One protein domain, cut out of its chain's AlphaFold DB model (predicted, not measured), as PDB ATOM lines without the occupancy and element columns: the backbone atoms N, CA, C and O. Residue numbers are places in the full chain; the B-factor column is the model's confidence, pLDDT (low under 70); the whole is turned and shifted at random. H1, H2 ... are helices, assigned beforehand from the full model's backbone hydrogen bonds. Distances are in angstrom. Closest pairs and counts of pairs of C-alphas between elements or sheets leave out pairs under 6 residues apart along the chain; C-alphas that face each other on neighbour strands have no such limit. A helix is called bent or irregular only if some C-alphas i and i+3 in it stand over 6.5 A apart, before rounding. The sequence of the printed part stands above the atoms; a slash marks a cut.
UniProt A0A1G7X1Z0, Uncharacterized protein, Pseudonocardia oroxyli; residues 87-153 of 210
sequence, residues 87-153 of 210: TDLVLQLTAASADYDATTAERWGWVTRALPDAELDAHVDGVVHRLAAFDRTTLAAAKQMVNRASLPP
ATOM      1  N   THR A  87      14.960 -43.943 -55.315       44.31
ATOM      2  CA  THR A  87      15.984 -44.952 -55.015       44.31
ATOM      3  C   THR A  87      15.697 -45.755 -53.742       44.31
ATOM      4  O   THR A  87      15.879 -46.972 -53.743       44.31
ATOM      5  N   ASP A  88      15.185 -45.119 -52.684       40.28
ATOM      6  CA  ASP A  88      14.932 -45.798 -51.403       40.28
ATOM      7  C   ASP A  88      13.728 -46.755 -51.466       40.28
ATOM      8  O   ASP A  88      13.706 -47.778 -50.780       40.28
ATOM      9  N   LEU A  89      12.759 -46.480 -52.349       43.97
ATOM     10  CA  LEU A  89      11.635 -47.377 -52.628       43.97
ATOM     11  C   LEU A  89      12.080 -48.560 -53.510       43.97
ATOM     12  O   LEU A  89      11.727 -49.711 -53.245       43.97
ATOM     13  N   VAL A  90      12.917 -48.302 -54.522       52.78
ATOM     14  CA  VAL A  90      13.436 -49.329 -55.444       52.78
ATOM     15  C   VAL A  90      14.362 -50.329 -54.744       52.78
ATOM     16  O   VAL A  90      14.326 -51.512 -55.090       52.78
ATOM     17  N   LEU A  91      15.136 -49.907 -53.737       44.00
ATOM     18  CA  LEU A  91      16.057 -50.775 -52.984       44.00
ATOM     19  C   LEU A  91      15.353 -51.821 -52.099       44.00
ATOM     20  O   LEU A  91      15.949 -52.854 -51.800       44.00
ATOM     21  N   GLN A  92      14.081 -51.617 -51.729       43.94
ATOM     22  CA  GLN A  92      13.271 -52.662 -51.079       43.94
ATOM     23  C   GLN A  92      12.534 -53.577 -52.082       43.94
ATOM     24  O   GLN A  92      12.132 -54.683 -51.725       43.94
ATOM     25  N   LEU A  93      12.395 -53.157 -53.346       47.44
ATOM     26  CA  LEU A  93      11.610 -53.834 -54.391       47.44
ATOM     27  C   LEU A  93      12.408 -54.821 -55.273       47.44
ATOM     28  O   LEU A  93      11.821 -55.594 -56.036       47.44
ATOM     29  N   THR A  94      13.742 -54.820 -55.208       53.56
ATOM     30  CA  THR A  94      14.575 -55.236 -56.356       53.56
ATOM     31  C   THR A  94      14.736 -56.744 -56.601       53.56
ATOM     32  O   THR A  94      15.275 -57.116 -57.639       53.56
ATOM     33  N   ALA A  95      14.284 -57.648 -55.726       51.66
ATOM     34  CA  ALA A  95      14.492 -59.086 -55.969       51.66
ATOM     35  C   ALA A  95      13.366 -59.766 -56.771       51.66
ATOM     36  O   ALA A  95      13.630 -60.733 -57.485       51.66
ATOM     37  N   ALA A  96      12.120 -59.291 -56.647       56.34
ATOM     38  CA  ALA A  96      10.950 -60.017 -57.159       56.34
ATOM     39  C   ALA A  96      10.108 -59.247 -58.185       56.34
ATOM     40  O   ALA A  96       9.391 -59.896 -58.941       56.34
ATOM     41  N   SER A  97      10.182 -57.906 -58.215       71.88
ATOM     42  CA  SER A  97       9.340 -57.059 -59.083       71.88
ATOM     43  C   SER A  97       7.849 -57.439 -59.034       71.88
ATOM     44  O   SER A  97       7.192 -57.490 -60.067       71.88
ATOM     45  N   ALA A  98       7.344 -57.777 -57.846       74.12
ATOM     46  CA  ALA A  98       5.952 -58.164 -57.634       74.12
ATOM     47  C   ALA A  98       5.081 -56.951 -57.280       74.12
ATOM     48  O   ALA A  98       5.582 -55.980 -56.712       74.12
ATOM     49  N   ASP A  99       3.783 -57.057 -57.565       83.31
ATOM     50  CA  ASP A  99       2.781 -56.069 -57.164       83.31
ATOM     51  C   ASP A  99       2.321 -56.340 -55.725       83.31
ATOM     52  O   ASP A  99       2.135 -57.493 -55.321       83.31
ATOM     53  N   TYR A 100       2.136 -55.277 -54.941       80.38
ATOM     54  CA  TYR A 100       1.760 -55.364 -53.529       80.38
ATOM     55  C   TYR A 100       0.526 -54.513 -53.246       80.38
ATOM     56  O   TYR A 100       0.446 -53.357 -53.658       80.38
ATOM     57  N   ASP A 101      -0.425 -55.080 -52.505       87.44
ATOM     58  CA  ASP A 101      -1.627 -54.362 -52.088       87.44
ATOM     59  C   ASP A 101      -1.334 -53.294 -51.015       87.44
ATOM     60  O   ASP A 101      -0.291 -53.297 -50.353       87.44
ATOM     61  N   ALA A 102      -2.288 -52.379 -50.812       88.12
ATOM     62  CA  ALA A 102      -2.150 -51.279 -49.855       88.12
ATOM     63  C   ALA A 102      -1.875 -51.772 -48.424       88.12
ATOM     64  O   ALA A 102      -1.052 -51.196 -47.714       88.12
ATOM     65  N   THR A 103      -2.512 -52.871 -48.008       88.50
ATOM     66  CA  THR A 103      -2.323 -53.444 -46.667       88.50
ATOM     67  C   THR A 103      -0.893 -53.953 -46.472       88.50
ATOM     68  O   THR A 103      -0.315 -53.812 -45.396       88.50
ATOM     69  N   THR A 104      -0.304 -54.573 -47.495       80.38
ATOM     70  CA  THR A 104       1.087 -55.034 -47.465       80.38
ATOM     71  C   THR A 104       2.045 -53.856 -47.482       80.38
ATOM     72  O   THR A 104       2.955 -53.819 -46.653       80.38
ATOM     73  N   ALA A 105       1.788 -52.863 -48.335       77.75
ATOM     74  CA  ALA A 105       2.562 -51.630 -48.388       77.75
ATOM     75  C   ALA A 105       2.569 -50.887 -47.036       77.75
ATOM     76  O   ALA A 105       3.620 -50.411 -46.614       77.75
ATOM     77  N   GLU A 106       1.443 -50.833 -46.313       79.69
ATOM     78  CA  GLU A 106       1.383 -50.246 -44.965       79.69
ATOM     79  C   GLU A 106       2.233 -51.042 -43.968       79.69
ATOM     80  O   GLU A 106       3.049 -50.465 -43.250       79.69
ATOM     81  N   ARG A 107       2.100 -52.376 -43.940       78.06
ATOM     82  CA  ARG A 107       2.882 -53.233 -43.024       78.06
ATOM     83  C   ARG A 107       4.388 -53.113 -43.239       78.06
ATOM     84  O   ARG A 107       5.150 -53.326 -42.298       78.06
ATOM     85  N   TRP A 108       4.814 -52.825 -44.465       76.94
ATOM     86  CA  TRP A 108       6.221 -52.633 -44.825       76.94
ATOM     87  C   TRP A 108       6.683 -51.177 -44.700       76.94
ATOM     88  O   TRP A 108       7.866 -50.894 -44.869       76.94
ATOM     89  N   GLY A 109       5.776 -50.258 -44.359       71.44
ATOM     90  CA  GLY A 109       6.076 -48.842 -44.168       71.44
ATOM     91  C   GLY A 109       6.257 -48.052 -45.466       71.44
ATOM     92  O   GLY A 109       6.797 -46.951 -45.423       71.44
ATOM     93  N   TRP A 110       5.821 -48.585 -46.611       73.94
ATOM     94  CA  TRP A 110       5.872 -47.881 -47.900       73.94
ATOM     95  C   TRP A 110       4.809 -46.793 -47.998       73.94
ATOM     96  O   TRP A 110       5.050 -45.723 -48.552       73.94
ATOM     97  N   VAL A 111       3.634 -47.063 -47.431       82.31
ATOM     98  CA  VAL A 111       2.580 -46.068 -47.238       82.31
ATOM     99  C   VAL A 111       2.330 -45.885 -45.752       82.31
ATOM    100  O   VAL A 111       2.552 -46.784 -44.944       82.31
ATOM    101  N   THR A 112       1.857 -44.702 -45.380       86.56
ATOM    102  CA  THR A 112       1.601 -44.362 -43.977       86.56
ATOM    103  C   THR A 112       0.379 -45.075 -43.406       86.56
ATOM    104  O   THR A 112       0.332 -45.295 -42.196       86.56
ATOM    105  N   ARG A 113      -0.617 -45.382 -44.251       89.25
ATOM    106  CA  ARG A 113      -1.857 -46.065 -43.872       89.25
ATOM    107  C   ARG A 113      -2.597 -46.620 -45.090       89.25
ATOM    108  O   ARG A 113      -2.711 -45.910 -46.087       89.25
ATOM    109  N   ALA A 114      -3.165 -47.820 -44.980       93.88
ATOM    110  CA  ALA A 114      -4.183 -48.325 -45.895       93.88
ATOM    111  C   ALA A 114      -5.585 -48.054 -45.324       93.88
ATOM    112  O   ALA A 114      -5.833 -48.238 -44.133       93.88
ATOM    113  N   LEU A 115      -6.506 -47.595 -46.170       96.31
ATOM    114  CA  LEU A 115      -7.877 -47.248 -45.788       96.31
ATOM    115  C   LEU A 115      -8.875 -47.876 -46.765       96.31
ATOM    116  O   LEU A 115      -8.517 -48.102 -47.924       96.31
ATOM    117  N   PRO A 116     -10.127 -48.122 -46.338       97.88
ATOM    118  CA  PRO A 116     -11.220 -48.346 -47.274       97.88
ATOM    119  C   PRO A 116     -11.342 -47.164 -48.242       97.88
ATOM    120  O   PRO A 116     -11.275 -46.011 -47.820       97.88
ATOM    121  N   ASP A 117     -11.568 -47.454 -49.523       96.19
ATOM    122  CA  ASP A 117     -11.631 -46.447 -50.594       96.19
ATOM    123  C   ASP A 117     -12.624 -45.311 -50.282       96.19
ATOM    124  O   ASP A 117     -12.272 -44.135 -50.315       96.19
ATOM    125  N   ALA A 118     -13.822 -45.667 -49.808       97.62
ATOM    126  CA  ALA A 118     -14.868 -44.712 -49.436       97.62
ATOM    127  C   ALA A 118     -14.493 -43.758 -48.279       97.62
ATOM    128  O   ALA A 118     -15.187 -42.768 -48.053       97.62
ATOM    129  N   GLU A 119     -13.435 -44.057 -47.521       97.88
ATOM    130  CA  GLU A 119     -12.958 -43.236 -46.402       97.88
ATOM    131  C   GLU A 119     -11.709 -42.415 -46.755       97.88
ATOM    132  O   GLU A 119     -11.351 -41.500 -46.006       97.88
ATOM    133  N   LEU A 120     -11.044 -42.722 -47.876       97.00
ATOM    134  CA  LEU A 120      -9.749 -42.150 -48.235       97.00
ATOM    135  C   LEU A 120      -9.821 -40.627 -48.385       97.00
ATOM    136  O   LEU A 120      -9.054 -39.915 -47.732       97.00
ATOM    137  N   ASP A 121     -10.770 -40.132 -49.179       96.50
ATOM    138  CA  ASP A 121     -10.908 -38.700 -49.464       96.50
ATOM    139  C   ASP A 121     -11.155 -37.892 -48.189       96.50
ATOM    140  O   ASP A 121     -10.444 -36.930 -47.897       96.50
ATOM    141  N   ALA A 122     -12.106 -38.337 -47.364       97.56
ATOM    142  CA  ALA A 122     -12.428 -37.676 -46.105       97.56
ATOM    143  C   ALA A 122     -11.237 -37.683 -45.132       97.56
ATOM    144  O   ALA A 122     -11.001 -36.704 -44.416       97.56
ATOM    145  N   HIS A 123     -10.463 -38.773 -45.105       97.69
ATOM    146  CA  HIS A 123      -9.263 -38.858 -44.283       97.69
ATOM    147  C   HIS A 123      -8.184 -37.871 -44.743       97.69
ATOM    148  O   HIS A 123      -7.639 -37.125 -43.920       97.69
ATOM    149  N   VAL A 124      -7.886 -37.851 -46.045       97.38
ATOM    150  CA  VAL A 124      -6.902 -36.942 -46.645       97.38
ATOM    151  C   VAL A 124      -7.320 -35.494 -46.413       97.38
ATOM    152  O   VAL A 124      -6.507 -34.708 -45.923       97.38
ATOM    153  N   ASP A 125      -8.586 -35.151 -46.647       97.25
ATOM    154  CA  ASP A 125      -9.114 -33.809 -46.404       97.25
ATOM    155  C   ASP A 125      -8.939 -33.387 -44.941       97.25
ATOM    156  O   ASP A 125      -8.496 -32.267 -44.667       97.25
ATOM    157  N   GLY A 126      -9.203 -34.280 -43.983       97.88
ATOM    158  CA  GLY A 126      -8.974 -34.012 -42.563       97.88
ATOM    159  C   GLY A 126      -7.503 -33.723 -42.237       97.88
ATOM    160  O   GLY A 126      -7.193 -32.790 -41.488       97.88
ATOM    161  N   VAL A 127      -6.573 -34.483 -42.822       97.62
ATOM    162  CA  VAL A 127      -5.128 -34.254 -42.655       97.62
ATOM    163  C   VAL A 127      -4.709 -32.926 -43.281       97.62
ATOM    164  O   VAL A 127      -3.985 -32.160 -42.642       97.62
ATOM    165  N   VAL A 128      -5.183 -32.632 -44.490       97.69
ATOM    166  CA  VAL A 128      -4.875 -31.410 -45.241       97.69
ATOM    167  C   VAL A 128      -5.333 -30.172 -44.480       97.69
ATOM    168  O   VAL A 128      -4.535 -29.258 -44.276       97.69
ATOM    169  N   HIS A 129      -6.572 -30.159 -43.984       96.44
ATOM    170  CA  HIS A 129      -7.095 -29.032 -43.207       96.44
ATOM    171  C   HIS A 129      -6.337 -28.845 -41.891       96.44
ATOM    172  O   HIS A 129      -6.033 -27.715 -41.511       96.44
ATOM    173  N   ARG A 130      -5.966 -29.940 -41.215       96.75
ATOM    174  CA  ARG A 130      -5.150 -29.868 -39.996       96.75
ATOM    175  C   ARG A 130      -3.763 -29.293 -40.273       96.75
ATOM    176  O   ARG A 130      -3.289 -28.469 -39.500       96.75
ATOM    177  N   LEU A 131      -3.119 -29.718 -41.360       96.44
ATOM    178  CA  LEU A 131      -1.814 -29.196 -41.757       96.44
ATOM    179  C   LEU A 131      -1.893 -27.727 -42.161       96.44
ATOM    180  O   LEU A 131      -1.009 -26.977 -41.770       96.44
ATOM    181  N   ALA A 132      -2.932 -27.311 -42.889       95.75
ATOM    182  CA  ALA A 132      -3.145 -25.916 -43.275       95.75
ATOM    183  C   ALA A 132      -3.406 -25.002 -42.061       95.75
ATOM    184  O   ALA A 132      -2.956 -23.864 -42.037       95.75
ATOM    185  N   ALA A 133      -4.057 -25.512 -41.012       94.88
ATOM    186  CA  ALA A 133      -4.341 -24.744 -39.799       94.88
ATOM    187  C   ALA A 133      -3.117 -24.496 -38.891       94.88
ATOM    188  O   ALA A 133      -3.209 -23.693 -37.959       94.88
ATOM    189  N   PHE A 134      -1.990 -25.184 -39.105       96.00
ATOM    190  CA  PHE A 134      -0.783 -24.966 -38.306       96.00
ATOM    191  C   PHE A 134      -0.027 -23.698 -38.707       96.00
ATOM    192  O   PHE A 134      -0.053 -23.276 -39.861       96.00
ATOM    193  N   ASP A 135       0.723 -23.138 -37.752       96.25
ATOM    194  CA  ASP A 135       1.702 -22.093 -38.042       96.25
ATOM    195  C   ASP A 135       2.744 -22.598 -39.053       96.25
ATOM    196  O   ASP A 135       3.422 -23.612 -38.839       96.25
ATOM    197  N   ARG A 136       2.882 -21.857 -40.154       93.38
ATOM    198  CA  ARG A 136       3.746 -22.207 -41.285       93.38
ATOM    199  C   ARG A 136       5.207 -22.339 -40.870       93.38
ATOM    200  O   ARG A 136       5.882 -23.272 -41.303       93.38
ATOM    201  N   THR A 137       5.695 -21.422 -40.037       94.94
ATOM    202  CA  THR A 137       7.103 -21.383 -39.614       94.94
ATOM    203  C   THR A 137       7.454 -22.617 -38.791       94.94
ATOM    204  O   THR A 137       8.466 -23.273 -39.040       94.94
ATOM    205  N   THR A 138       6.581 -22.984 -37.858       95.25
ATOM    206  CA  THR A 138       6.739 -24.164 -37.006       95.25
ATOM    207  C   THR A 138       6.683 -25.451 -37.825       95.25
ATOM    208  O   THR A 138       7.543 -26.322 -37.668       95.25
ATOM    209  N   LEU A 139       5.717 -25.563 -38.744       95.19
ATOM    210  CA  LEU A 139       5.598 -26.725 -39.626       95.19
ATOM    211  C   LEU A 139       6.834 -26.876 -40.530       95.19
ATOM    212  O   LEU A 139       7.351 -27.984 -40.695       95.19
ATOM    213  N   ALA A 140       7.351 -25.767 -41.068       93.44
ATOM    214  CA  ALA A 140       8.565 -25.756 -41.878       93.44
ATOM    215  C   ALA A 140       9.804 -26.179 -41.073       93.44
ATOM    216  O   ALA A 140      10.580 -27.010 -41.549       93.44
ATOM    217  N   ALA A 141       9.974 -25.673 -39.849       95.94
ATOM    218  CA  ALA A 141      11.089 -26.044 -38.978       95.94
ATOM    219  C   ALA A 141      11.059 -27.537 -38.604       95.94
ATOM    220  O   ALA A 141      12.085 -28.219 -38.664       95.94
ATOM    221  N   ALA A 142       9.877 -28.079 -38.293       94.38
ATOM    222  CA  ALA A 142       9.709 -29.508 -38.039       94.38
ATOM    223  C   ALA A 142      10.085 -30.345 -39.274       94.38
ATOM    224  O   ALA A 142      10.868 -31.292 -39.169       94.38
ATOM    225  N   LYS A 143       9.604 -29.952 -40.463       92.44
ATOM    226  CA  LYS A 143       9.953 -30.610 -41.731       92.44
ATOM    227  C   LYS A 143      11.455 -30.562 -42.013       92.44
ATOM    228  O   LYS A 143      12.007 -31.550 -42.481       92.44
ATOM    229  N   GLN A 144      12.132 -29.455 -41.704       93.38
ATOM    230  CA  GLN A 144      13.586 -29.346 -41.863       93.38
ATOM    231  C   GLN A 144      14.342 -30.349 -40.984       93.38
ATOM    232  O   GLN A 144      15.304 -30.955 -41.452       93.38
ATOM    233  N   MET A 145      13.909 -30.557 -39.738       92.25
ATOM    234  CA  MET A 145      14.530 -31.547 -38.847       92.25
ATOM    235  C   MET A 145      14.299 -32.980 -39.320       92.25
ATOM    236  O   MET A 145      15.244 -33.767 -39.319       92.25
ATOM    237  N   VAL A 146      13.088 -33.298 -39.784       84.06
ATOM    238  CA  VAL A 146      12.794 -34.610 -40.383       84.06
ATOM    239  C   VAL A 146      13.667 -34.831 -41.616       84.06
ATOM    240  O   VAL A 146      14.418 -35.796 -41.654       84.06
ATOM    241  N   ASN A 147      13.659 -33.888 -42.564       82.81
ATOM    242  CA  ASN A 147      14.455 -33.973 -43.787       82.81
ATOM    243  C   ASN A 147      15.947 -34.163 -43.495       82.81
ATOM    244  O   ASN A 147      16.600 -34.962 -44.152       82.81
ATOM    245  N   ARG A 148      16.493 -33.461 -42.498       82.69
ATOM    246  CA  ARG A 148      17.895 -33.621 -42.096       82.69
ATOM    247  C   ARG A 148      18.210 -35.034 -41.600       82.69
ATOM    248  O   ARG A 148      19.328 -35.497 -41.789       82.69
ATOM    249  N   ALA A 149      17.272 -35.669 -40.906       79.50
ATOM    250  CA  ALA A 149      17.465 -36.994 -40.330       79.50
ATOM    251  C   ALA A 149      17.201 -38.127 -41.332       79.50
ATOM    252  O   ALA A 149      17.717 -39.223 -41.134       79.50
ATOM    253  N   SER A 150      16.383 -37.880 -42.359       79.00
ATOM    254  CA  SER A 150      15.873 -38.932 -43.242       79.00
ATOM    255  C   SER A 150      16.312 -38.830 -44.699       79.00
ATOM    256  O   SER A 150      16.197 -39.823 -45.405       79.00
ATOM    257  N   LEU A 151      16.741 -37.660 -45.190       77.56
ATOM    258  CA  LEU A 151      17.173 -37.542 -46.583       77.56
ATOM    259  C   LEU A 151      18.603 -38.070 -46.750       77.56
ATOM    260  O   LEU A 151      19.475 -37.706 -45.955       77.56
ATOM    261  N   PRO A 152      18.864 -38.867 -47.797       76.38
ATOM    262  CA  PRO A 152      20.222 -39.245 -48.152       76.38
ATOM    263  C   PRO A 152      21.026 -38.025 -48.643       76.38
ATOM    264  O   PRO A 152      20.444 -37.016 -49.069       76.38
ATOM    265  N   PRO A 153      22.367 -38.104 -48.613       81.00
ATOM    266  CA  PRO A 153      23.240 -37.138 -49.271       81.00
ATOM    267  C   PRO A 153      22.920 -36.991 -50.764       81.00
ATOM    268  O   PRO A 153      22.549 -37.953 -51.432       81.00
TER     269      PRO A 153
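AT A GLANCE: This is residues 87 to 153 of the 210 residues of an uncharacterized protein of Pseudonocardia oroxyli (UniProt A0A1G7X1Z0). The model is a flat, open loop of helices with a largely empty middle: the two long helices H3 and H4 meet near their ends as a V, and the two short helices H1 and H2 lie on the side where the V opens. No helix packs on another, and the link after H2 dips into the open side around Thr 112. The printed part has 67 residues with four named helices, in the order H1, H2, H3, H4, and no named strand; its class is all helix. It is loose, with a radius of gyration of the C-alphas of 15.6 A, and spans 43 by 39 by 14 A.

HOW THE PARTS SIT: H3, residues 117 to 132, is the longest helix and touches no helix. A tight link of 3 residues joins it to H4, residues 136 to 150. H3 and H4 are apart, but only just: their closest C-alphas are 8.1 A apart. Along H3 the y coordinate of the C-alpha goes from -46.447 at Asp 117 to -25.916 at Ala 132, and along H4 from -22.207 at Arg 136 to -38.932 at Ser 150. H2, residues 102 to 107, is apart from both H3 and H4. H1, residues 87 to 93, is apart from H2, H3 and H4. In H2 and H4 every O i to N i+4 pair is within hydrogen-bond range; in H3 10 of 12 are, and in H1 1 of 3, beside 3 of 4 O i to N i+3 pairs.

IN THESE COORDINATES: H3 measures 23.4 A from C-alpha 117 at (-11.631, -46.447, -50.594) to C-alpha 132. It is irregular: C-alphas 118 and 121 are 7.2 A apart. H4 measures 20.8 A and ends with C-alpha 150 at (15.873, -38.932, -43.242). H2 measures 8.7 A. H1 measures 9.9 A and begins with C-alpha 87 at (15.984, -44.952, -55.015).

THE WHOLE: The two C-alphas farthest apart are those of Ala 96 and Asp 135, at 43.5 A, while the C-alphas of the first and last printed residues, Thr 87 and Pro 153, are 12.1 A apart. Residues 93 to 100 stand free, and so do residues 140 to 150, which belong to H4. The links from H1 to H2 and from H2 to H3 are short, with 8 and 9 residues, and no link is long. The printed part has no cut. The mean pLDDT of the printed part is 83.0; residues 87 to 96 are under 70, and the mean of H1 is 45.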